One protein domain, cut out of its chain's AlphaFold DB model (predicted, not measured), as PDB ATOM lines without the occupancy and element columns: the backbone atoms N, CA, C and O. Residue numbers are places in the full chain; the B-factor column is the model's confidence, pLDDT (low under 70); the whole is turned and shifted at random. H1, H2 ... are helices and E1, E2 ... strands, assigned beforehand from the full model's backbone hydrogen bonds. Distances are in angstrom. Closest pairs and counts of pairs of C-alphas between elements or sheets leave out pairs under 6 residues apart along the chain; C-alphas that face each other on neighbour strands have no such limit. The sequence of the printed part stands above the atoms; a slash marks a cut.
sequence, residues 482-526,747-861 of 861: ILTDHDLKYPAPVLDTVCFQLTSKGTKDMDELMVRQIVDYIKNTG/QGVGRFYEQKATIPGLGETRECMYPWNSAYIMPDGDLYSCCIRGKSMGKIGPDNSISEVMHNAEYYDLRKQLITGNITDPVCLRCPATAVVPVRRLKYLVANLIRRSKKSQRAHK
ATOM      1  N   ILE A 482     102.711 153.352  30.704       51.22
ATOM      2  CA  ILE A 482     101.574 153.532  31.602       51.22
ATOM      3  C   ILE A 482     102.181 153.347  32.977       51.22
ATOM      4  O   ILE A 482     102.582 152.214  33.268       51.22
ATOM      5  N   LEU A 483     102.310 154.442  33.735       54.78
ATOM      6  CA  LEU A 483     102.913 154.426  35.060       54.78
ATOM      7  C   LEU A 483     102.423 153.157  35.736       54.78
ATOM      8  O   LEU A 483     101.211 152.927  35.839       54.78
ATOM      9  N   THR A 484     103.352 152.242  35.995       60.75
ATOM     10  CA  THR A 484     102.986 150.975  36.607       60.75
ATOM     11  C   THR A 484     102.399 151.275  37.972       60.75
ATOM     12  O   THR A 484     102.623 152.351  38.535       60.75
ATOM     13  N   ASP A 485     101.644 150.334  38.529       61.94
ATOM     14  CA  ASP A 485     101.268 150.493  39.928       61.94
ATOM     15  C   ASP A 485     102.527 150.646  40.789       61.94
ATOM     16  O   ASP A 485     102.515 151.410  41.751       61.94
ATOM     17  N   HIS A 486     103.644 150.040  40.375       63.88
ATOM     18  CA  HIS A 486     104.955 150.317  40.936       63.88
ATOM     19  C   HIS A 486     105.417 151.771  40.729       63.88
ATOM     20  O   HIS A 486     105.805 152.378  41.708       63.88
ATOM     21  N   ASP A 487     105.374 152.386  39.544       71.56
ATOM     22  CA  ASP A 487     105.811 153.790  39.352       71.56
ATOM     23  C   ASP A 487     104.906 154.809  40.066       71.56
ATOM     24  O   ASP A 487     105.325 155.924  40.379       71.56
ATOM     25  N   LEU A 488     103.651 154.442  40.328       78.81
ATOM     26  CA  LEU A 488     102.735 155.238  41.140       78.81
ATOM     27  C   LEU A 488     103.016 155.056  42.639       78.81
ATOM     28  O   LEU A 488     102.968 156.035  43.389       78.81
ATOM     29  N   LYS A 489     103.310 153.829  43.089       74.25
ATOM     30  CA  LYS A 489     103.683 153.530  44.486       74.25
ATOM     31  C   LYS A 489     105.092 154.019  44.812       74.25
ATOM     32  O   LYS A 489     105.328 154.475  45.919       74.25
ATOM     33  N   TYR A 490     105.984 153.982  43.830       69.81
ATOM     34  CA  TYR A 490     107.422 154.223  43.901       69.81
ATOM     35  C   TYR A 490     107.867 155.112  42.722       69.81
ATOM     36  O   TYR A 490     108.452 154.615  41.754       69.81
ATOM     37  N   PRO A 491     107.546 156.422  42.750       72.56
ATOM     38  CA  PRO A 491     107.885 157.367  41.690       72.56
ATOM     39  C   PRO A 491     109.394 157.662  41.672       72.56
ATOM     40  O   PRO A 491     110.204 156.918  42.224       72.56
ATOM     41  N   ALA A 492     109.798 158.739  40.992       69.31
ATOM     42  CA  ALA A 492     111.198 159.119  40.857       69.31
ATOM     43  C   ALA A 492     111.936 159.062  42.217       69.31
ATOM     44  O   ALA A 492     111.551 159.764  43.147       69.31
ATOM     45  N   PRO A 493     113.016 158.265  42.338       65.69
ATOM     46  CA  PRO A 493     113.728 158.077  43.606       65.69
ATOM     47  C   PRO A 493     114.478 159.325  44.084       65.69
ATOM     48  O   PRO A 493     114.995 159.340  45.194       65.69
ATOM     49  N   VAL A 494     114.565 160.351  43.234       76.06
ATOM     50  CA  VAL A 494     115.157 161.646  43.552       76.06
ATOM     51  C   VAL A 494     114.073 162.694  43.380       76.06
ATOM     52  O   VAL A 494     113.498 162.813  42.296       76.06
ATOM     53  N   LEU A 495     113.806 163.438  44.447       86.38
ATOM     54  CA  LEU A 495     112.918 164.593  44.402       86.38
ATOM     55  C   LEU A 495     113.637 165.758  43.725       86.38
ATOM     56  O   LEU A 495     114.831 165.974  43.943       86.38
ATOM     57  N   ASP A 496     112.904 166.534  42.933       86.38
ATOM     58  CA  ASP A 496     113.445 167.780  42.389       86.38
ATOM     59  C   ASP A 496     113.580 168.818  43.506       86.38
ATOM     60  O   ASP A 496     114.561 169.569  43.531       86.38
ATOM     61  N   THR A 497     112.618 168.831  44.438       90.19
ATOM     62  CA  THR A 497     112.600 169.766  45.560       90.19
ATOM     63  C   THR A 497     112.137 169.148  46.877       90.19
ATOM     64  O   THR A 497     111.184 168.365  46.931       90.19
ATOM     65  N   VAL A 498     112.794 169.549  47.965       93.62
ATOM     66  CA  VAL A 498     112.322 169.335  49.339       93.62
ATOM     67  C   VAL A 498     112.117 170.694  49.992       93.62
ATOM     68  O   VAL A 498     113.062 171.466  50.169       93.62
ATOM     69  N   CYS A 499     110.872 170.973  50.359       92.94
ATOM     70  CA  CYS A 499     110.452 172.168  51.070       92.94
ATOM     71  C   CYS A 499     110.230 171.799  52.535       92.94
ATOM     72  O   CYS A 499     109.411 170.929  52.833       92.94
ATOM     73  N   PHE A 500     110.921 172.452  53.464       91.69
ATOM     74  CA  PHE A 500     110.715 172.182  54.885       91.69
ATOM     75  C   PHE A 500     110.727 173.458  55.715       91.69
ATOM     76  O   PHE A 500     111.429 174.427  55.425       91.69
ATOM     77  N   GLN A 501     109.895 173.447  56.749       88.12
ATOM     78  CA  GLN A 501     109.728 174.539  57.690       88.12
ATOM     79  C   GLN A 501     110.234 174.074  59.057       88.12
ATOM     80  O   GLN A 501     109.786 173.050  59.560       88.12
ATOM     81  N   LEU A 502     111.149 174.827  59.676       85.75
ATOM     82  CA  LEU A 502     111.681 174.483  61.005       85.75
ATOM     83  C   LEU A 502     110.832 175.008  62.166       85.75
ATOM     84  O   LEU A 502     110.858 174.442  63.258       85.75
ATOM     85  N   THR A 503     110.114 176.103  61.930       81.62
ATOM     86  CA  THR A 503     109.363 176.852  62.945       81.62
ATOM     87  C   THR A 503     107.886 176.904  62.592       81.62
ATOM     88  O   THR A 503     107.540 177.120  61.431       81.62
ATOM     89  N   SER A 504     106.995 176.763  63.569       68.56
ATOM     90  CA  SER A 504     105.566 177.029  63.374       68.56
ATOM     91  C   SER A 504     105.085 178.145  64.291       68.56
ATOM     92  O   SER A 504     105.652 178.419  65.348       68.56
ATOM     93  N   LYS A 505     103.981 178.779  63.895       59.09
ATOM     94  CA  LYS A 505     103.114 179.467  64.850       59.09
ATOM     95  C   LYS A 505     102.157 178.418  65.419       59.09
ATOM     96  O   LYS A 505     101.321 177.915  64.684       59.09
ATOM     97  N   GLY A 506     102.289 178.081  66.701       53.88
ATOM     98  CA  GLY A 506     101.281 177.295  67.429       53.88
ATOM     99  C   GLY A 506     101.512 175.781  67.541       53.88
ATOM    100  O   GLY A 506     100.804 175.144  68.315       53.88
ATOM    101  N   THR A 507     102.514 175.193  66.875       58.09
ATOM    102  CA  THR A 507     102.956 173.806  67.143       58.09
ATOM    103  C   THR A 507     104.383 173.787  67.695       58.09
ATOM    104  O   THR A 507     105.013 174.830  67.878       58.09
ATOM    105  N   LYS A 508     104.891 172.604  68.049       71.00
ATOM    106  CA  LYS A 508     106.279 172.458  68.491       71.00
ATOM    107  C   LYS A 508     107.205 172.639  67.284       71.00
ATOM    108  O   LYS A 508     106.984 172.021  66.247       71.00
ATOM    109  N   ASP A 509     108.239 173.456  67.454       82.44
ATOM    110  CA  ASP A 509     109.369 173.550  66.529       82.44
ATOM    111  C   ASP A 509     109.921 172.165  66.172       82.44
ATOM    112  O   ASP A 509     109.954 171.262  67.017       82.44
ATOM    113  N   MET A 510     110.437 172.037  64.948       87.12
ATOM    114  CA  MET A 510     111.016 170.785  64.474       87.12
ATOM    115  C   MET A 510     112.173 170.357  65.375       87.12
ATOM    116  O   MET A 510     113.087 171.147  65.658       87.12
ATOM    117  N   ASP A 511     112.127 169.114  65.853       86.81
ATOM    118  CA  ASP A 511     113.186 168.577  66.695       86.81
ATOM    119  C   ASP A 511     114.482 168.376  65.897       86.81
ATOM    120  O   ASP A 511     114.475 168.184  64.683       86.81
ATOM    121  N   GLU A 512     115.621 168.461  66.583       89.00
ATOM    122  CA  GLU A 512     116.936 168.425  65.937       89.00
ATOM    123  C   GLU A 512     117.196 167.119  65.178       89.00
ATOM    124  O   GLU A 512     117.849 167.129  64.134       89.00
ATOM    125  N   LEU A 513     116.675 165.999  65.681       88.00
ATOM    126  CA  LEU A 513     116.859 164.690  65.064       88.00
ATOM    127  C   LEU A 513     116.138 164.636  63.713       88.00
ATOM    128  O   LEU A 513     116.718 164.181  62.730       88.00
ATOM    129  N   MET A 514     114.935 165.201  63.635       89.88
ATOM    130  CA  MET A 514     114.176 165.356  62.400       89.88
ATOM    131  C   MET A 514     114.851 166.331  61.424       89.88
ATOM    132  O   MET A 514     114.971 166.020  60.240       89.88
ATOM    133  N   VAL A 515     115.382 167.470  61.896       90.81
ATOM    134  CA  VAL A 515     116.155 168.393  61.036       90.81
ATOM    135  C   VAL A 515     117.357 167.688  60.411       90.81
ATOM    136  O   VAL A 515     117.639 167.863  59.222       90.81
ATOM    137  N   ARG A 516     118.075 166.879  61.197       91.50
ATOM    138  CA  ARG A 516     119.184 166.061  60.693       91.50
ATOM    139  C   ARG A 516     118.717 165.022  59.694       91.50
ATOM    140  O   ARG A 516     119.280 164.973  58.608       91.50
ATOM    141  N   GLN A 517     117.635 164.311  59.986       91.31
ATOM    142  CA  GLN A 517     117.044 163.349  59.061       91.31
ATOM    143  C   GLN A 517     116.699 163.981  57.701       91.31
ATOM    144  O   GLN A 517     117.016 163.399  56.667       91.31
ATOM    145  N   ILE A 518     116.108 165.183  57.677       92.88
ATOM    146  CA  ILE A 518     115.756 165.889  56.432       92.88
ATOM    147  C   ILE A 518     117.007 166.341  55.672       92.88
ATOM    148  O   ILE A 518     117.110 166.135  54.465       92.88
ATOM    149  N   VAL A 519     117.966 166.969  56.351       93.75
ATOM    150  CA  VAL A 519     119.161 167.499  55.679       93.75
ATOM    151  C   VAL A 519     120.062 166.376  55.188       93.75
ATOM    152  O   VAL A 519     120.537 166.437  54.055       93.75
ATOM    153  N   ASP A 520     120.254 165.328  55.986       92.19
ATOM    154  CA  ASP A 520     120.997 164.145  55.558       92.19
ATOM    155  C   ASP A 520     120.278 163.458  54.393       92.19
ATOM    156  O   ASP A 520     120.932 163.050  53.437       92.19
ATOM    157  N   TYR A 521     118.940 163.419  54.389       91.81
ATOM    158  CA  TYR A 521     118.181 162.957  53.227       91.81
ATOM    159  C   TYR A 521     118.491 163.789  51.976       91.81
ATOM    160  O   TYR A 521     118.863 163.217  50.955       91.81
ATOM    161  N   ILE A 522     118.399 165.121  52.032       93.06
ATOM    162  CA  ILE A 522     118.664 166.001  50.876       93.06
ATOM    163  C   ILE A 522     120.086 165.780  50.339       93.06
ATOM    164  O   ILE A 522     120.263 165.576  49.137       93.06
ATOM    165  N   LYS A 523     121.085 165.746  51.232       89.94
ATOM    166  CA  LYS A 523     122.501 165.543  50.879       89.94
ATOM    167  C   LYS A 523     122.745 164.178  50.240       89.94
ATOM    168  O   LYS A 523     123.509 164.073  49.286       89.94
ATOM    169  N   ASN A 524     122.077 163.141  50.741       86.38
ATOM    170  CA  ASN A 524     122.331 161.761  50.333       86.38
ATOM    171  C   ASN A 524     121.466 161.292  49.150       86.38
ATOM    172  O   ASN A 524     121.718 160.213  48.616       86.38
ATOM    173  N   THR A 525     120.452 162.059  48.731       81.81
ATOM    174  CA  THR A 525     119.487 161.627  47.698       81.81
ATOM    175  C   THR A 525     119.559 162.399  46.383       81.81
ATOM    176  O   THR A 525     118.803 162.093  45.467       81.81
ATOM    177  N   GLY A 526     120.491 163.345  46.230       81.50
ATOM    178  CA  GLY A 526     120.699 164.064  44.964       81.50
ATOM    179  C   GLY A 526     119.613 165.097  44.640       81.50
ATOM    180  O   GLY A 526     119.425 165.451  43.473       81.50
ATOM    181  N   GLN A 747      98.325 175.836  58.564       60.53
ATOM    182  CA  GLN A 747      98.289 177.057  59.390       60.53
ATOM    183  C   GLN A 747      96.926 177.189  60.109       60.53
ATOM    184  O   GLN A 747      96.419 178.288  60.312       60.53
ATOM    185  N   GLY A 748      96.294 176.057  60.438       63.06
ATOM    186  CA  GLY A 748      94.899 175.995  60.897       63.06
ATOM    187  C   GLY A 748      93.909 175.832  59.738       63.06
ATOM    188  O   GLY A 748      94.299 175.497  58.620       63.06
ATOM    189  N   VAL A 749      92.610 176.023  59.981       61.50
ATOM    190  CA  VAL A 749      91.589 175.936  58.920       61.50
ATOM    191  C   VAL A 749      91.656 177.200  58.056       61.50
ATOM    192  O   VAL A 749      91.119 178.242  58.423       61.50
ATOM    193  N   GLY A 750      92.374 177.102  56.933       63.53
ATOM    194  CA  GLY A 750      92.542 178.170  55.942       63.53
ATOM    195  C   GLY A 750      91.498 178.150  54.817       63.53
ATOM    196  O   GLY A 750      91.046 177.071  54.443       63.53
ATOM    197  N   ARG A 751      91.134 179.308  54.258       66.69
ATOM    198  CA  ARG A 751      90.156 179.526  53.169       66.69
ATOM    199  C   ARG A 751      90.669 180.655  52.262       66.69
ATOM    200  O   ARG A 751      91.187 181.626  52.784       66.69
ATOM    201  N   PHE A 752      90.557 180.586  50.940       67.56
ATOM    202  CA  PHE A 752      91.057 181.636  50.026       67.56
ATOM    203  C   PHE A 752      90.114 181.810  48.851       67.56
ATOM    204  O   PHE A 752      89.458 180.840  48.476       67.56
ATOM    205  N   TYR A 753      90.097 182.996  48.231       65.50
ATOM    206  CA  TYR A 753      89.260 183.218  47.060       65.50
ATOM    207  C   TYR A 753      89.782 182.453  45.806       65.50
ATOM    208  O   TYR A 753      90.952 182.516  45.460       65.50
ATOM    209  N   GLU A 754      88.927 181.701  45.106       58.09
ATOM    210  CA  GLU A 754      89.176 180.935  43.873       58.09
ATOM    211  C   GLU A 754      88.039 181.169  42.866       58.09
ATOM    212  O   GLU A 754      86.888 181.437  43.212       58.09
ATOM    213  N   GLN A 755      88.345 181.027  41.581       54.78
ATOM    214  CA  GLN A 755      87.312 180.732  40.601       54.78
ATOM    215  C   GLN A 755      86.951 179.255  40.722       54.78
ATOM    216  O   GLN A 755      87.848 178.419  40.853       54.78
ATOM    217  N   LYS A 756      85.675 178.893  40.551       54.75
ATOM    218  CA  LYS A 756      85.328 177.513  40.196       54.75
ATOM    219  C   LYS A 756      85.888 177.251  38.793       54.75
ATOM    220  O   LYS A 756      85.191 177.453  37.803       54.75
ATOM    221  N   ALA A 757      87.166 176.879  38.708       51.88
ATOM    222  CA  ALA A 757      87.809 176.484  37.466       51.88
ATOM    223  C   ALA A 757      86.963 175.402  36.784       51.88
ATOM    224  O   ALA A 757      86.249 174.651  37.459       51.88
ATOM    225  N   THR A 758      87.073 175.304  35.458       61.16
ATOM    226  CA  THR A 758      86.581 174.153  34.697       61.16
ATOM    227  C   THR A 758      86.988 172.882  35.441       61.16
ATOM    228  O   THR A 758      88.169 172.585  35.623       61.16
ATOM    229  N   ILE A 759      86.004 172.188  36.011       66.19
ATOM    230  CA  ILE A 759      86.229 170.872  36.599       66.19
ATOM    231  C   ILE A 759      86.737 170.014  35.438       66.19
ATOM    232  O   ILE A 759      86.078 170.045  34.395       66.19
ATOM    233  N   PRO A 760      87.883 169.314  35.569       66.94
ATOM    234  CA  PRO A 760      88.398 168.497  34.479       66.94
ATOM    235  C   PRO A 760      87.295 167.601  33.913       66.94
ATOM    236  O   PRO A 760      86.646 166.863  34.657       66.94
ATOM    237  N   GLY A 761      87.040 167.732  32.611       52.44
ATOM    238  CA  GLY A 761      86.075 166.914  31.898       52.44
ATOM    239  C   GLY A 761      86.592 165.497  31.658       52.44
ATOM    240  O   GLY A 761      87.694 165.115  32.058       52.44
ATOM    241  N   LEU A 762      85.794 164.687  30.959       49.97
ATOM    242  CA  LEU A 762      86.188 163.324  30.609       49.97
ATOM    243  C   LEU A 762      87.485 163.330  29.778       49.97
ATOM    244  O   LEU A 762      87.529 163.895  28.688       49.97
ATOM    245  N   GLY A 763      88.529 162.663  30.279       51.19
ATOM    246  CA  GLY A 763      89.842 162.605  29.624       51.19
ATOM    247  C   GLY A 763      90.768 163.790  29.930       51.19
ATOM    248  O   GLY A 763      91.873 163.855  29.377       51.19
ATOM    249  N   GLU A 764      90.364 164.691  30.824       73.69
ATOM    250  CA  GLU A 764      91.163 165.812  31.320       73.69
ATOM    251  C   GLU A 764      91.628 165.583  32.767       73.69
ATOM    252  O   GLU A 764      91.113 164.738  33.493       73.69
ATOM    253  N   THR A 765      92.658 166.313  33.187       87.62
ATOM    254  CA  THR A 765      93.238 166.271  34.535       87.62
ATOM    255  C   THR A 765      93.933 167.596  34.856       87.62
ATOM    256  O   THR A 765      93.969 168.505  34.027       87.62
ATOM    257  N   ARG A 766      94.512 167.726  36.053       87.88
ATOM    258  CA  ARG A 766      95.385 168.851  36.417       87.88
ATOM    259  C   ARG A 766      96.809 168.595  35.930       87.88
ATOM    260  O   ARG A 766      97.334 167.507  36.147       87.88
ATOM    261  N   GLU A 767      97.479 169.591  35.348       90.00
ATOM    262  CA  GLU A 767      98.908 169.499  34.983       90.00
ATOM    263  C   GLU A 767      99.820 169.604  36.228       90.00
ATOM    264  O   GLU A 767     100.693 170.460  36.321       90.00
ATOM    265  N   CYS A 768      99.586 168.769  37.244       91.69
ATOM    266  CA  CYS A 768     100.267 168.826  38.536       91.69
ATOM    267  C   CYS A 768     101.361 167.758  38.632       91.69
ATOM    268  O   CYS A 768     101.064 166.576  38.529       91.69
ATOM    269  N   MET A 769     102.609 168.162  38.890       91.00
ATOM    270  CA  MET A 769     103.748 167.242  39.063       91.00
ATOM    271  C   MET A 769     104.140 167.009  40.529       91.00
ATOM    272  O   MET A 769     104.868 166.060  40.818       91.00
ATOM    273  N   TYR A 770     103.633 167.823  41.461       91.25
ATOM    274  CA  TYR A 770     104.102 167.844  42.852       91.25
ATOM    275  C   TYR A 770     104.050 166.495  43.578       91.25
ATOM    276  O   TYR A 770     105.029 166.171  44.249       91.25
ATOM    277  N   PRO A 771     103.012 165.647  43.409       92.31
ATOM    278  CA  PRO A 771     102.994 164.337  44.055       92.31
ATOM    279  C   PRO A 771     104.149 163.411  43.652       92.31
ATOM    280  O   PRO A 771     104.369 162.406  44.329       92.31
ATOM    281  N   TRP A 772     104.860 163.696  42.556       90.69
ATOM    282  CA  TRP A 772     105.959 162.875  42.044       90.69
ATOM    283  C   TRP A 772     107.353 163.421  42.351       90.69
ATOM    284  O   TRP A 772     108.286 162.623  42.383       90.69
ATOM    285  N   ASN A 773     107.524 164.733  42.538       89.50
ATOM    286  CA  ASN A 773     108.857 165.344  42.640       89.50
ATOM    287  C   ASN A 773     109.043 166.377  43.757       89.50
ATOM    288  O   ASN A 773     110.141 166.930  43.860       89.50
ATOM    289  N   SER A 774     108.028 166.611  44.590       90.56
ATOM    290  CA  SER A 774     108.082 167.604  45.663       90.56
ATOM    291  C   SER A 774     107.648 167.014  47.003       90.56
ATOM    292  O   SER A 774     106.667 166.275  47.069       90.56
ATOM    293  N   ALA A 775     108.332 167.402  48.080       92.06
ATOM    294  CA  ALA A 775     107.908 167.131  49.456       92.06
ATOM    295  C   ALA A 775     107.758 168.440  50.237       92.06
ATOM    296  O   ALA A 775     108.652 169.281  50.184       92.06
ATOM    297  N   TYR A 776     106.657 168.594  50.975       92.12
ATOM    298  CA  TYR A 776     106.420 169.732  51.869       92.12
ATOM    299  C   TYR A 776     106.311 169.233  53.305       92.12
ATOM    300  O   TYR A 776     105.387 168.490  53.618       92.12
ATOM    301  N   ILE A 777     107.256 169.617  54.159       91.25
ATOM    302  CA  ILE A 777     107.405 169.069  55.511       91.25
ATOM    303  C   ILE A 777     107.159 170.166  56.544       91.25
ATOM    304  O   ILE A 777     107.816 171.213  56.528       91.25
ATOM    305  N   MET A 778     106.216 169.904  57.444       87.38
ATOM    306  CA  MET A 778     105.849 170.790  58.543       87.38
ATOM    307  C   MET A 778     106.698 170.526  59.799       87.38
ATOM    308  O   MET A 778     107.281 169.447  59.927       87.38
ATOM    309  N   PRO A 779     106.776 171.480  60.750       86.50
ATOM    310  CA  PRO A 779     107.603 171.346  61.954       86.50
ATOM    311  C   PRO A 779     107.280 170.140  62.839       86.50
ATOM    312  O   PRO A 779     108.152 169.622  63.523       86.50
ATOM    313  N   ASP A 780     106.038 169.669  62.810       84.56
ATOM    314  CA  ASP A 780     105.585 168.494  63.549       84.56
ATOM    315  C   ASP A 780     105.873 167.164  62.829       84.56
ATOM    316  O   ASP A 780     105.484 166.108  63.332       84.56
ATOM    317  N   GLY A 781     106.531 167.209  61.668       87.81
ATOM    318  CA  GLY A 781     106.863 166.059  60.834       87.81
ATOM    319  C   GLY A 781     105.779 165.664  59.838       87.81
ATOM    320  O   GLY A 781     105.962 164.691  59.110       87.81
ATOM    321  N   ASP A 782     104.656 166.377  59.761       88.94
ATOM    322  CA  ASP A 782     103.643 166.061  58.758       88.94
ATOM    323  C   ASP A 782     104.132 166.422  57.349       88.94
ATOM    324  O   ASP A 782     104.687 167.497  57.103       88.94
ATOM    325  N   LEU A 783     103.922 165.502  56.412       91.25
ATOM    326  CA  LEU A 783     104.361 165.613  55.030       91.25
ATOM    327  C   LEU A 783     103.150 165.800  54.116       91.25
ATOM    328  O   LEU A 783     102.195 165.031  54.161       91.25
ATOM    329  N   TYR A 784     103.206 166.791  53.233       90.31
ATOM    330  CA  TYR A 784     102.135 167.175  52.316       90.31
ATOM    331  C   TYR A 784     102.600 167.081  50.861       90.31
ATOM    332  O   TYR A 784     103.778 167.282  50.558       90.31
ATOM    333  N   SER A 785     101.658 166.822  49.946       88.44
ATOM    334  CA  SER A 785     101.942 166.768  48.503       88.44
ATOM    335  C   SER A 785     102.102 168.149  47.867       88.44
ATOM    336  O   SER A 785     102.673 168.261  46.790       88.44
ATOM    337  N   CYS A 786     101.556 169.196  48.490       87.25
ATOM    338  CA  CYS A 786     101.767 170.595  48.124       87.25
ATOM    339  C   CYS A 786     101.391 171.518  49.291       87.25
ATOM    340  O   CYS A 786     100.711 171.094  50.227       87.25
ATOM    341  N   CYS A 787     101.787 172.789  49.209       77.75
ATOM    342  CA  CYS A 787     101.517 173.783  50.250       77.75
ATOM    343  C   CYS A 787     100.022 174.121  50.425       77.75
ATOM    344  O   CYS A 787      99.620 174.485  51.518       77.75
ATOM    345  N   ILE A 788      99.173 173.941  49.409       74.81
ATOM    346  CA  ILE A 788      97.756 174.361  49.465       74.81
ATOM    347  C   ILE A 788      96.754 173.239  49.777       74.81
ATOM    348  O   ILE A 788      95.561 173.502  49.883       74.81
ATOM    349  N   ARG A 789      97.199 171.978  49.900       74.19
ATOM    350  CA  ARG A 789      96.271 170.833  49.982       74.19
ATOM    351  C   ARG A 789      95.607 170.649  51.344       74.19
ATOM    352  O   ARG A 789      94.506 170.118  51.401       74.19
ATOM    353  N   GLY A 790      96.276 171.015  52.435       69.75
ATOM    354  CA  GLY A 790      95.699 170.888  53.780       69.75
ATOM    355  C   GLY A 790      95.370 169.458  54.234       69.75
ATOM    356  O   GLY A 790      94.637 169.269  55.194       69.75
ATOM    357  N   LYS A 791      95.864 168.419  53.550       81.81
ATOM    358  CA  LYS A 791      95.746 167.029  54.008       81.81
ATOM    359  C   LYS A 791      97.136 166.422  54.109       81.81
ATOM    360  O   LYS A 791      97.834 166.309  53.095       81.81
ATOM    361  N   SER A 792      97.487 166.045  55.338       87.44
ATOM    362  CA  SER A 792      98.700 165.303  55.661       87.44
ATOM    363  C   SER A 792      98.685 163.986  54.894       87.44
ATOM    364  O   SER A 792      97.687 163.262  54.876       87.44
ATOM    365  N   MET A 793      99.777 163.720  54.194       89.94
ATOM    366  CA  MET A 793      99.998 162.488  53.448       89.94
ATOM    367  C   MET A 793     100.681 161.436  54.308       89.94
ATOM    368  O   MET A 793     100.814 160.308  53.864       89.94
ATOM    369  N   GLY A 794     101.122 161.783  55.514       90.69
ATOM    370  CA  GLY A 794     101.829 160.915  56.446       90.69
ATOM    371  C   GLY A 794     102.829 161.720  57.268       90.69
ATOM    372  O   GLY A 794     102.967 162.927  57.076       90.69
ATOM    373  N   LYS A 795     103.527 161.053  58.187       90.75
ATOM    374  CA  LYS A 795     104.388 161.709  59.174       90.75
ATOM    375  C   LYS A 795     105.803 161.147  59.122       90.75
ATOM    376  O   LYS A 795     105.975 159.930  59.177       90.75
ATOM    377  N   ILE A 796     106.797 162.023  59.021       90.62
ATOM    378  CA  ILE A 796     108.203 161.655  59.180       90.62
ATOM    379  C   ILE A 796     108.542 161.546  60.667       90.62
ATOM    380  O   ILE A 796     108.009 162.272  61.507       90.62
ATOM    381  N   GLY A 797     109.430 160.621  61.000       82.88
ATOM    382  CA  GLY A 797     109.868 160.405  62.371       82.88
ATOM    383  C   GLY A 797     111.043 159.434  62.443       82.88
ATOM    384  O   GLY A 797     111.562 159.028  61.401       82.88
ATOM    385  N   PRO A 798     111.437 159.019  63.660       77.12
ATOM    386  CA  PRO A 798     112.573 158.117  63.863       77.12
ATOM    387  C   PRO A 798     112.474 156.821  63.050       77.12
ATOM    388  O   PRO A 798     113.485 156.335  62.551       77.12
ATOM    389  N   ASP A 799     111.251 156.314  62.877       75.69
ATOM    390  CA  ASP A 799     110.970 155.042  62.210       75.69
ATOM    391  C   ASP A 799     110.504 155.197  60.749       75.69
ATOM    392  O   ASP A 799     110.290 154.190  60.085       75.69
ATOM    393  N   ASN A 800     110.306 156.428  60.247       82.06
ATOM    394  CA  ASN A 800     109.800 156.680  58.889       82.06
ATOM    395  C   ASN A 800     110.511 157.870  58.222       82.06
ATOM    396  O   ASN A 800     110.446 159.009  58.691       82.06
ATOM    397  N   SER A 801     111.142 157.622  57.082       87.25
ATOM    398  CA  SER A 801     111.810 158.598  56.221       87.25
ATOM    399  C   SER A 801     110.849 159.326  55.271       87.25
ATOM    400  O   SER A 801     109.736 158.879  54.997       87.25
ATOM    401  N   ILE A 802     111.319 160.439  54.691       90.19
ATOM    402  CA  ILE A 802     110.607 161.189  53.635       90.19
ATOM    403  C   ILE A 802     110.207 160.258  52.484       90.19
ATOM    404  O   ILE A 802     109.073 160.300  52.009       90.19
ATOM    405  N   SER A 803     111.134 159.398  52.055       87.25
ATOM    406  CA  SER A 803     110.900 158.461  50.957       87.25
ATOM    407  C   SER A 803     109.802 157.456  51.303       87.25
ATOM    408  O   SER A 803     108.873 157.287  50.521       87.25
ATOM    409  N   GLU A 804     109.854 156.842  52.488       87.25
ATOM    410  CA  GLU A 804     108.841 155.875  52.937       87.25
ATOM    411  C   GLU A 804     107.444 156.495  52.993       87.25
ATOM    412  O   GLU A 804     106.487 155.899  52.495       87.25
ATOM    413  N   VAL A 805     107.325 157.725  53.501       90.19
ATOM    414  CA  VAL A 805     106.041 158.435  53.528       90.19
ATOM    415  C   VAL A 805     105.537 158.729  52.112       90.19
ATOM    416  O   VAL A 805     104.365 158.500  51.819       90.19
ATOM    417  N   MET A 806     106.401 159.174  51.196       89.62
ATOM    418  CA  MET A 806     106.015 159.419  49.798       89.62
ATOM    419  C   MET A 806     105.666 158.148  49.008       89.62
ATOM    420  O   MET A 806     105.103 158.248  47.911       89.62
ATOM    421  N   HIS A 807     105.974 156.969  49.549       87.38
ATOM    422  CA  HIS A 807     105.671 155.663  48.964       87.38
ATOM    423  C   HIS A 807     104.423 154.991  49.544       87.38
ATOM    424  O   HIS A 807     104.127 153.836  49.234       87.38
ATOM    425  N   ASN A 808     103.674 155.695  50.391       88.44
ATOM    426  CA  ASN A 808     102.496 155.127  51.022       88.44
ATOM    427  C   ASN A 808     101.246 155.134  50.118       88.44
ATOM    428  O   ASN A 808     101.231 155.651  48.997       88.44
ATOM    429  N   ALA A 809     100.166 154.545  50.640       88.00
ATOM    430  CA  ALA A 809      98.902 154.398  49.927       88.00
ATOM    431  C   ALA A 809      98.239 155.741  49.569       88.00
ATOM    432  O   ALA A 809      97.649 155.851  48.497       88.00
ATOM    433  N   GLU A 810      98.363 156.765  50.421       90.12
ATOM    434  CA  GLU A 810      97.766 158.088  50.188       90.12
ATOM    435  C   GLU A 810      98.389 158.776  48.968       90.12
ATOM    436  O   GLU A 810      97.687 159.322  48.116       90.12
ATOM    437  N   TYR A 811      99.718 158.718  48.841       91.81
ATOM    438  CA  TYR A 811     100.416 159.256  47.675       91.81
ATOM    439  C   TYR A 811     100.117 158.472  46.402       91.81
ATOM    440  O   TYR A 811      99.920 159.074  45.343       91.81
ATOM    441  N   TYR A 812     100.072 157.143  46.497       88.50
ATOM    442  CA  TYR A 812      99.693 156.287  45.379       88.50
ATOM    443  C   TYR A 812      98.291 156.632  44.853       88.50
ATOM    444  O   TYR A 812      98.124 156.827  43.647       88.50
ATOM    445  N   ASP A 813      97.308 156.770  45.746       89.75
ATOM    446  CA  ASP A 813      95.930 157.102  45.381       89.75
ATOM    447  C   ASP A 813      95.842 158.465  44.679       89.75
ATOM    448  O   ASP A 813      95.292 158.571  43.581       89.75
ATOM    449  N   LEU A 814      96.496 159.492  45.232       91.62
ATOM    450  CA  LEU A 814      96.532 160.823  44.621       91.62
ATOM    451  C   LEU A 814      97.148 160.804  43.209       91.62
ATOM    452  O   LEU A 814      96.608 161.404  42.275       91.62
ATOM    453  N   ARG A 815      98.268 160.095  43.024       93.19
ATOM    454  CA  ARG A 815      98.920 159.956  41.709       93.19
ATOM    455  C   ARG A 815      98.023 159.212  40.719       93.19
ATOM    456  O   ARG A 815      97.953 159.601  39.552       93.19
ATOM    457  N   LYS A 816      97.314 158.174  41.174       87.25
ATOM    458  CA  LYS A 816      96.374 157.392  40.360       87.25
ATOM    459  C   LYS A 816      95.189 158.233  39.889       87.25
ATOM    460  O   LYS A 816      94.851 158.199  38.705       87.25
ATOM    461  N   GLN A 817      94.595 159.023  40.778       88.56
ATOM    462  CA  GLN A 817      93.520 159.955  40.432       88.56
ATOM    463  C   GLN A 817      93.959 160.930  39.327       88.56
ATOM    464  O   GLN A 817      93.295 161.064  38.299       88.56
ATOM    465  N   LEU A 818      95.132 161.549  39.485       91.25
ATOM    466  CA  LEU A 818      95.665 162.507  38.515       91.25
ATOM    467  C   LEU A 818      96.014 161.862  37.164       91.25
ATOM    468  O   LEU A 818      95.692 162.428  36.118       91.25
ATOM    469  N   ILE A 819      96.628 160.674  37.153       86.69
ATOM    470  CA  ILE A 819      97.064 160.019  35.909       86.69
ATOM    471  C   ILE A 819      95.926 159.363  35.116       86.69
ATOM    472  O   ILE A 819      96.102 159.026  33.944       86.69
ATOM    473  N   THR A 820      94.774 159.152  35.752       74.69
ATOM    474  CA  THR A 820      93.569 158.606  35.108       74.69
ATOM    475  C   THR A 820      92.567 159.691  34.724       74.69
ATOM    476  O   THR A 820      91.731 159.447  33.860       74.69
ATOM    477  N   GLY A 821      92.650 160.878  35.336       73.69
ATOM    478  CA  GLY A 821      91.636 161.929  35.216       73.69
ATOM    479  C   GLY A 821      90.407 161.698  36.102       73.69
ATOM    480  O   GLY A 821      89.541 162.562  36.181       73.69
ATOM    481  N   ASN A 822      90.340 160.574  36.830       76.31
ATOM    482  CA  ASN A 822      89.266 160.275  37.780       76.31
ATOM    483  C   ASN A 822      89.557 160.937  39.134       76.31
ATOM    484  O   ASN A 822      89.797 160.262  40.135       76.31
ATOM    485  N   ILE A 823      89.600 162.268  39.152       81.12
ATOM    486  CA  ILE A 823      89.928 163.032  40.356       81.12
ATOM    487  C   ILE A 823      88.722 163.043  41.298       81.12
ATOM    488  O   ILE A 823      87.653 163.539  40.951       81.12
ATOM    489  N   THR A 824      88.912 162.526  42.508       78.81
ATOM    490  CA  THR A 824      87.931 162.576  43.601       78.81
ATOM    491  C   THR A 824      88.377 163.489  44.742       78.81
ATOM    492  O   THR A 824      87.556 163.864  45.574       78.81
ATOM    493  N   ASP A 825      89.659 163.870  44.787       80.25
ATOM    494  CA  ASP A 825      90.208 164.817  45.757       80.25
ATOM    495  C   ASP A 825      89.603 166.229  45.557       80.25
ATOM    496  O   ASP A 825      89.802 166.846  44.501       80.25
ATOM    497  N   PRO A 826      88.868 166.772  46.551       74.19
ATOM    498  CA  PRO A 826      88.166 168.050  46.416       74.19
ATOM    499  C   PRO A 826      89.075 169.262  46.199       74.19
ATOM    500  O   PRO A 826      88.621 170.260  45.630       74.19
ATOM    501  N   VAL A 827      90.330 169.195  46.659       76.50
ATOM    502  CA  VAL A 827      91.298 170.283  46.491       76.50
ATOM    503  C   VAL A 827      91.911 170.217  45.098       76.50
ATOM    504  O   VAL A 827      92.028 171.240  44.430       76.50
ATOM    505  N   CYS A 828      92.220 169.023  44.585       81.88
ATOM    506  CA  CYS A 828      92.699 168.871  43.208       81.88
ATOM    507  C   CYS A 828      91.625 169.213  42.162       81.88
ATOM    508  O   CYS A 828      91.938 169.832  41.140       81.88
ATOM    509  N   LEU A 829      90.357 168.874  42.420       75.88
ATOM    510  CA  LEU A 829      89.237 169.233  41.540       75.88
ATOM    511  C   LEU A 829      89.098 170.746  41.363       75.88
ATOM    512  O   LEU A 829      88.791 171.197  40.260       75.88
ATOM    513  N   ARG A 830      89.372 171.523  42.415       72.50
ATOM    514  CA  ARG A 830      89.222 172.987  42.443       72.50
ATOM    515  C   ARG A 830      90.547 173.751  42.452       72.50
ATOM    516  O   ARG A 830      90.558 174.958  42.620       72.50
ATOM    517  N   CYS A 831      91.658 173.055  42.219       75.06
ATOM    518  CA  CYS A 831      93.000 173.607  42.356       75.06
ATOM    519  C   CYS A 831      93.174 174.921  41.564       75.06
ATOM    520  O   CYS A 831      93.075 174.889  40.331       75.06
ATOM    521  N   PRO A 832      93.508 176.043  42.231       69.06
ATOM    522  CA  PRO A 832      93.784 177.313  41.558       69.06
ATOM    523  C   PRO A 832      95.213 177.383  40.997       69.06
ATOM    524  O   PRO A 832      95.522 178.257  40.193       69.06
ATOM    525  N   ALA A 833      96.100 176.478  41.426       73.06
ATOM    526  CA  ALA A 833      97.533 176.549  41.144       73.06
ATOM    527  C   ALA A 833      97.954 175.860  39.835       73.06
ATOM    528  O   ALA A 833      99.062 176.088  39.359       73.06
ATOM    529  N   THR A 834      97.115 174.991  39.264       79.94
ATOM    530  CA  THR A 834      97.474 174.188  38.081       79.94
ATOM    531  C   THR A 834      96.351 174.172  37.050       79.94
ATOM    532  O   THR A 834      95.191 173.913  37.393       79.94
ATOM    533  N   ALA A 835      96.709 174.369  35.782       78.88
ATOM    534  CA  ALA A 835      95.781 174.342  34.657       78.88
ATOM    535  C   ALA A 835      95.146 172.953  34.436       78.88
ATOM    536  O   ALA A 835      95.673 171.925  34.877       78.88
ATOM    537  N   VAL A 836      94.012 172.934  33.728       77.44
ATOM    538  CA  VAL A 836      93.388 171.708  33.207       77.44
ATOM    539  C   VAL A 836      94.037 171.346  31.873       77.44
ATOM    540  O   VAL A 836      94.161 172.195  30.993       77.44
ATOM    541  N   VAL A 837      94.448 170.089  31.714       72.44
ATOM    542  CA  VAL A 837      95.070 169.555  30.494       72.44
ATOM    543  C   VAL A 837      94.545 168.150  30.182       72.44
ATOM    544  O   VAL A 837      94.078 167.456  31.083       72.44
ATOM    545  N   PRO A 838      94.677 167.650  28.942       68.62
ATOM    546  CA  PRO A 838      94.383 166.250  28.636       68.62
ATOM    547  C   PRO A 838      95.250 165.277  29.456       68.62
ATOM    548  O   PRO A 838      96.457 165.484  29.576       68.62
ATOM    549  N   VAL A 839      94.696 164.151  29.921       75.12
ATOM    550  CA  VAL A 839      95.416 163.133  30.729       75.12
ATOM    551  C   VAL A 839      96.730 162.674  30.086       75.12
ATOM    552  O   VAL A 839      97.752 162.517  30.760       75.12
ATOM    553  N   ARG A 840      96.744 162.523  28.756       62.31
ATOM    554  CA  ARG A 840      97.948 162.157  27.988       62.31
ATOM    555  C   ARG A 840      99.122 163.121  28.198       62.31
ATOM    556  O   ARG A 840     100.273 162.691  28.182       62.31
ATOM    557  N   ARG A 841      98.843 164.413  28.408       75.25
ATOM    558  CA  ARG A 841      99.862 165.444  28.632       75.25
ATOM    559  C   ARG A 841     100.557 165.217  29.967       75.25
ATOM    560  O   ARG A 841     101.785 165.185  30.002       75.25
ATOM    561  N   LEU A 842      99.790 164.986  31.033       85.69
ATOM    562  CA  LEU A 842     100.353 164.701  32.349       85.69
ATOM    563  C   LEU A 842     101.147 163.385  32.350       85.69
ATOM    564  O   LEU A 842     102.284 163.366  32.815       85.69
ATOM    565  N   LYS A 843     100.599 162.312  31.752       80.88
ATOM    566  CA  LYS A 843     101.300 161.021  31.586       80.88
ATOM    567  C   LYS A 843     102.691 161.188  30.985       80.88
ATOM    568  O   LYS A 843     103.667 160.658  31.515       80.88
ATOM    569  N   TYR A 844     102.789 161.980  29.923       70.56
ATOM    570  CA  TYR A 844     104.057 162.278  29.270       70.56
ATOM    571  C   TYR A 844     105.054 163.002  30.191       70.56
ATOM    572  O   TYR A 844     106.232 162.636  30.234       70.56
ATOM    573  N   LEU A 845     104.608 164.015  30.943       81.44
ATOM    574  CA  LEU A 845     105.472 164.764  31.861       81.44
ATOM    575  C   LEU A 845     106.021 163.868  32.978       81.44
ATOM    576  O   LEU A 845     107.230 163.865  33.224       81.44
ATOM    577  N   VAL A 846     105.160 163.058  33.596       85.75
ATOM    578  CA  VAL A 846     105.550 162.159  34.689       85.75
ATOM    579  C   VAL A 846     106.489 161.055  34.203       85.75
ATOM    580  O   VAL A 846     107.526 160.813  34.821       85.75
ATOM    581  N   ALA A 847     106.193 160.420  33.067       74.12
ATOM    582  CA  ALA A 847     107.069 159.387  32.518       74.12
ATOM    583  C   ALA A 847     108.475 159.939  32.214       74.12
ATOM    584  O   ALA A 847     109.487 159.284  32.473       74.12
ATOM    585  N   ASN A 848     108.568 161.176  31.716       76.38
ATOM    586  CA  ASN A 848     109.854 161.826  31.473       76.38
ATOM    587  C   ASN A 848     110.618 162.170  32.755       76.38
ATOM    588  O   ASN A 848     111.843 162.033  32.774       76.38
ATOM    589  N   LEU A 849     109.924 162.580  33.816       82.44
ATOM    590  CA  LEU A 849     110.529 162.793  35.131       82.44
ATOM    591  C   LEU A 849     111.181 161.498  35.645       82.44
ATOM    592  O   LEU A 849     112.373 161.482  35.955       82.44
ATOM    593  N   ILE A 850     110.431 160.393  35.644       77.31
ATOM    594  CA  ILE A 850     110.912 159.085  36.114       77.31
ATOM    595  C   ILE A 850     112.078 158.573  35.252       77.31
ATOM    596  O   ILE A 850     113.043 158.003  35.761       77.31
ATOM    597  N   ARG A 851     112.053 158.815  33.935       71.44
ATOM    598  CA  ARG A 851     113.182 158.492  33.044       71.44
ATOM    599  C   ARG A 851     114.449 159.251  33.418       71.44
ATOM    600  O   ARG A 851     115.532 158.663  33.438       71.44
ATOM    601  N   ARG A 852     114.331 160.557  33.678       71.31
ATOM    602  CA  ARG A 852     115.470 161.404  34.056       71.31
ATOM    603  C   ARG A 852     116.093 160.919  35.361       71.31
ATOM    604  O   ARG A 852     117.309 160.767  35.407       71.31
ATOM    605  N   SER A 853     115.287 160.596  36.374       68.12
ATOM    606  CA  SER A 853     115.809 160.098  37.653       68.12
ATOM    607  C   SER A 853     116.500 158.731  37.514       68.12
ATOM    608  O   SER A 853     117.608 158.557  38.024       68.12
ATOM    609  N   LYS A 854     115.911 157.786  36.761       66.75
ATOM    610  CA  LYS A 854     116.491 156.450  36.514       66.75
ATOM    611  C   LYS A 854     117.816 156.531  35.736       66.75
ATOM    612  O   LYS A 854     118.746 155.781  36.034       66.75
ATOM    613  N   LYS A 855     117.945 157.455  34.769       59.62
ATOM    614  CA  LYS A 855     119.209 157.701  34.044       59.62
ATOM    615  C   LYS A 855     120.292 158.300  34.946       59.62
ATOM    616  O   LYS A 855     121.421 157.821  34.899       59.62
ATOM    617  N   SER A 856     119.958 159.284  35.785       57.66
ATOM    618  CA  SER A 856     120.920 159.900  36.714       57.66
ATOM    619  C   SER A 856     121.506 158.890  37.707       57.66
ATOM    620  O   SER A 856     122.709 158.894  37.941       57.66
ATOM    621  N   GLN A 857     120.696 157.962  38.229       57.06
ATOM    622  CA  GLN A 857     121.184 156.915  39.138       57.06
ATOM    623  C   GLN A 857     122.155 155.923  38.483       57.06
ATOM    624  O   GLN A 857     123.067 155.440  39.148       57.06
ATOM    625  N   ARG A 858     121.981 155.616  37.189       54.25
ATOM    626  CA  ARG A 858     122.897 154.737  36.438       54.25
ATOM    627  C   ARG A 858     124.240 155.397  36.112       54.25
ATOM    628  O   ARG A 858     125.168 154.678  35.788       54.25
ATOM    629  N   ALA A 859     124.326 156.726  36.165       44.88
ATOM    630  CA  ALA A 859     125.550 157.484  35.895       44.88
ATOM    631  C   ALA A 859     126.369 157.818  37.164       44.88
ATOM    632  O   ALA A 859     127.481 158.323  37.048       44.88
ATOM    633  N   HIS A 860     125.815 157.598  38.364       45.03
ATOM    634  CA  HIS A 860     126.493 157.789  39.661       45.03
ATOM    635  C   HIS A 860     126.946 156.481  40.330       45.03
ATOM    636  O   HIS A 860     127.666 156.529  41.325       45.03
ATOM    637  N   LYS A 861     126.519 155.331  39.801       37.09
ATOM    638  CA  LYS A 861     127.122 154.019  40.068       37.09
ATOM    639  C   LYS A 861     128.183 153.749  39.016       37.09
ATOM    640  O   LYS A 861     129.167 153.070  39.374       37.09
TER     641      LYS A 861
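AT A GLANCE: This is residues 482 to 526 and 747 to 861 of the 861 residues of the protein "Iron-sulfur cluster-binding domain-containing protein" of Maridesulfovibrio ferrireducens (UniProt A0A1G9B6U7). The model is a flat slab with a small three-stranded sheet, E1 E4 E5, in one half, and in the other half a V of two helices, H5 and H7, whose ends meet close to E3 of a second, two-stranded sheet, E3 E6. H7, the longest helix, runs from there along one rim of the slab; H4 covers part of the larger sheet, H2 grazes it mostly at E1, and a thin arc, residues 747 to 757 with E2, runs along the opposite rim. The printed part has 160 residues, with seven named helices and six named strands in the order H1 E1 H2 E2 E3 H3 E4 E5 H4 H5 H6 E6 H7. The larger sheet, in the order E1 E4 E5, is mixed, the smaller one antiparallel, and the class is mixed, helices and strands. The whole is compact, with a radius of gyration of the C-alphas of 16.3 A and spans of 47 by 45 by 21 A.

HOW THE PARTS SIT: E4, residues 774 to 777, is the inner strand of the larger sheet. It is parallel to E1, residues 497 to 500, at 9 degrees, with N 499 and O 775 2.8 A apart, within hydrogen-bond range. E4 and E5, residues 782 to 784, form a hairpin, antiparallel at 151 degrees, with N 784 and O 776 2.8 A apart, within hydrogen-bond range. Residues 782 to 783 of E5 also pair, antiparallel, with residues 794 to 795. H4, residues 802 to 806, is on this sheet at a height of 9.1 A, only just over E5, where 3 of its 5 C-alphas fall. H2, residues 512 to 525, only grazes the sheet with residues 515 to 522, and H3, residues 770 to 773, only grazes it with residues 770 to 773. H2 and H4 are close but not clearly touching, the closest C-alphas being those of Ile 518 and Ile 802, 7.5 A apart. The hub is H5, residues 809 to 820. With residues 811 to 815 alone it touches H3, the closest C-alphas being those of Pro 771 and Arg 815, 6.4 A apart. It touches H1, residues 485 to 489, through Tyr 812 and Lys 489, whose C-alphas are 4.9 A apart. Its residues 818 to 820 alone touch residues 839 to 843 alone of H7, residues 839 to 860, closest at the C-alphas of Ile 819 and Lys 843, 6.1 A apart; the two run opposite ways at a steep tilt of 54 degrees. E3, residues 764 to 766, and E6, residues 836 to 838, are antiparallel at 133 degrees, with N 765 and O 837 2.8 A apart, within hydrogen-bond range. The closest C-alphas of E3 and H6, residues 826 to 829, are those of Arg 766 and Cys 828, 7.3 A apart. E2, residues 750 to 752, pairs with no named strand and is apart from, for instance, H6 and E3. In H1, H2, H4, H5 and H7 every O i to N i+4 pair is within hydrogen-bond range; H3 and H6 are too short for such a pair.

IN THESE COORDINATES: H1 begins at C-alpha 485, (101.268, 150.493, 39.928). From first to last C-alpha, E1 measures 9.8 A, E4 10.0 A, H2 19.6 A, H5 16.3 A and H7 32.8 A. E4 begins at C-alpha 774, (108.082, 167.604, 45.663). H7 ends at C-alpha 860, (126.493, 157.789, 39.661).

THE WHOLE: The two C-alphas farthest apart are those of Tyr 753 and Lys 861, 48.3 A. Residues 527 to 746 are not printed, and C-alphas 526 and 747 are 29.7 A apart across this cut. The links E1 to H2, E2 to E3 and E5 to H4 are long. The mean pLDDT of the printed part is 78.0; among the residues under 70 are 747 to 763 and 853 to 861.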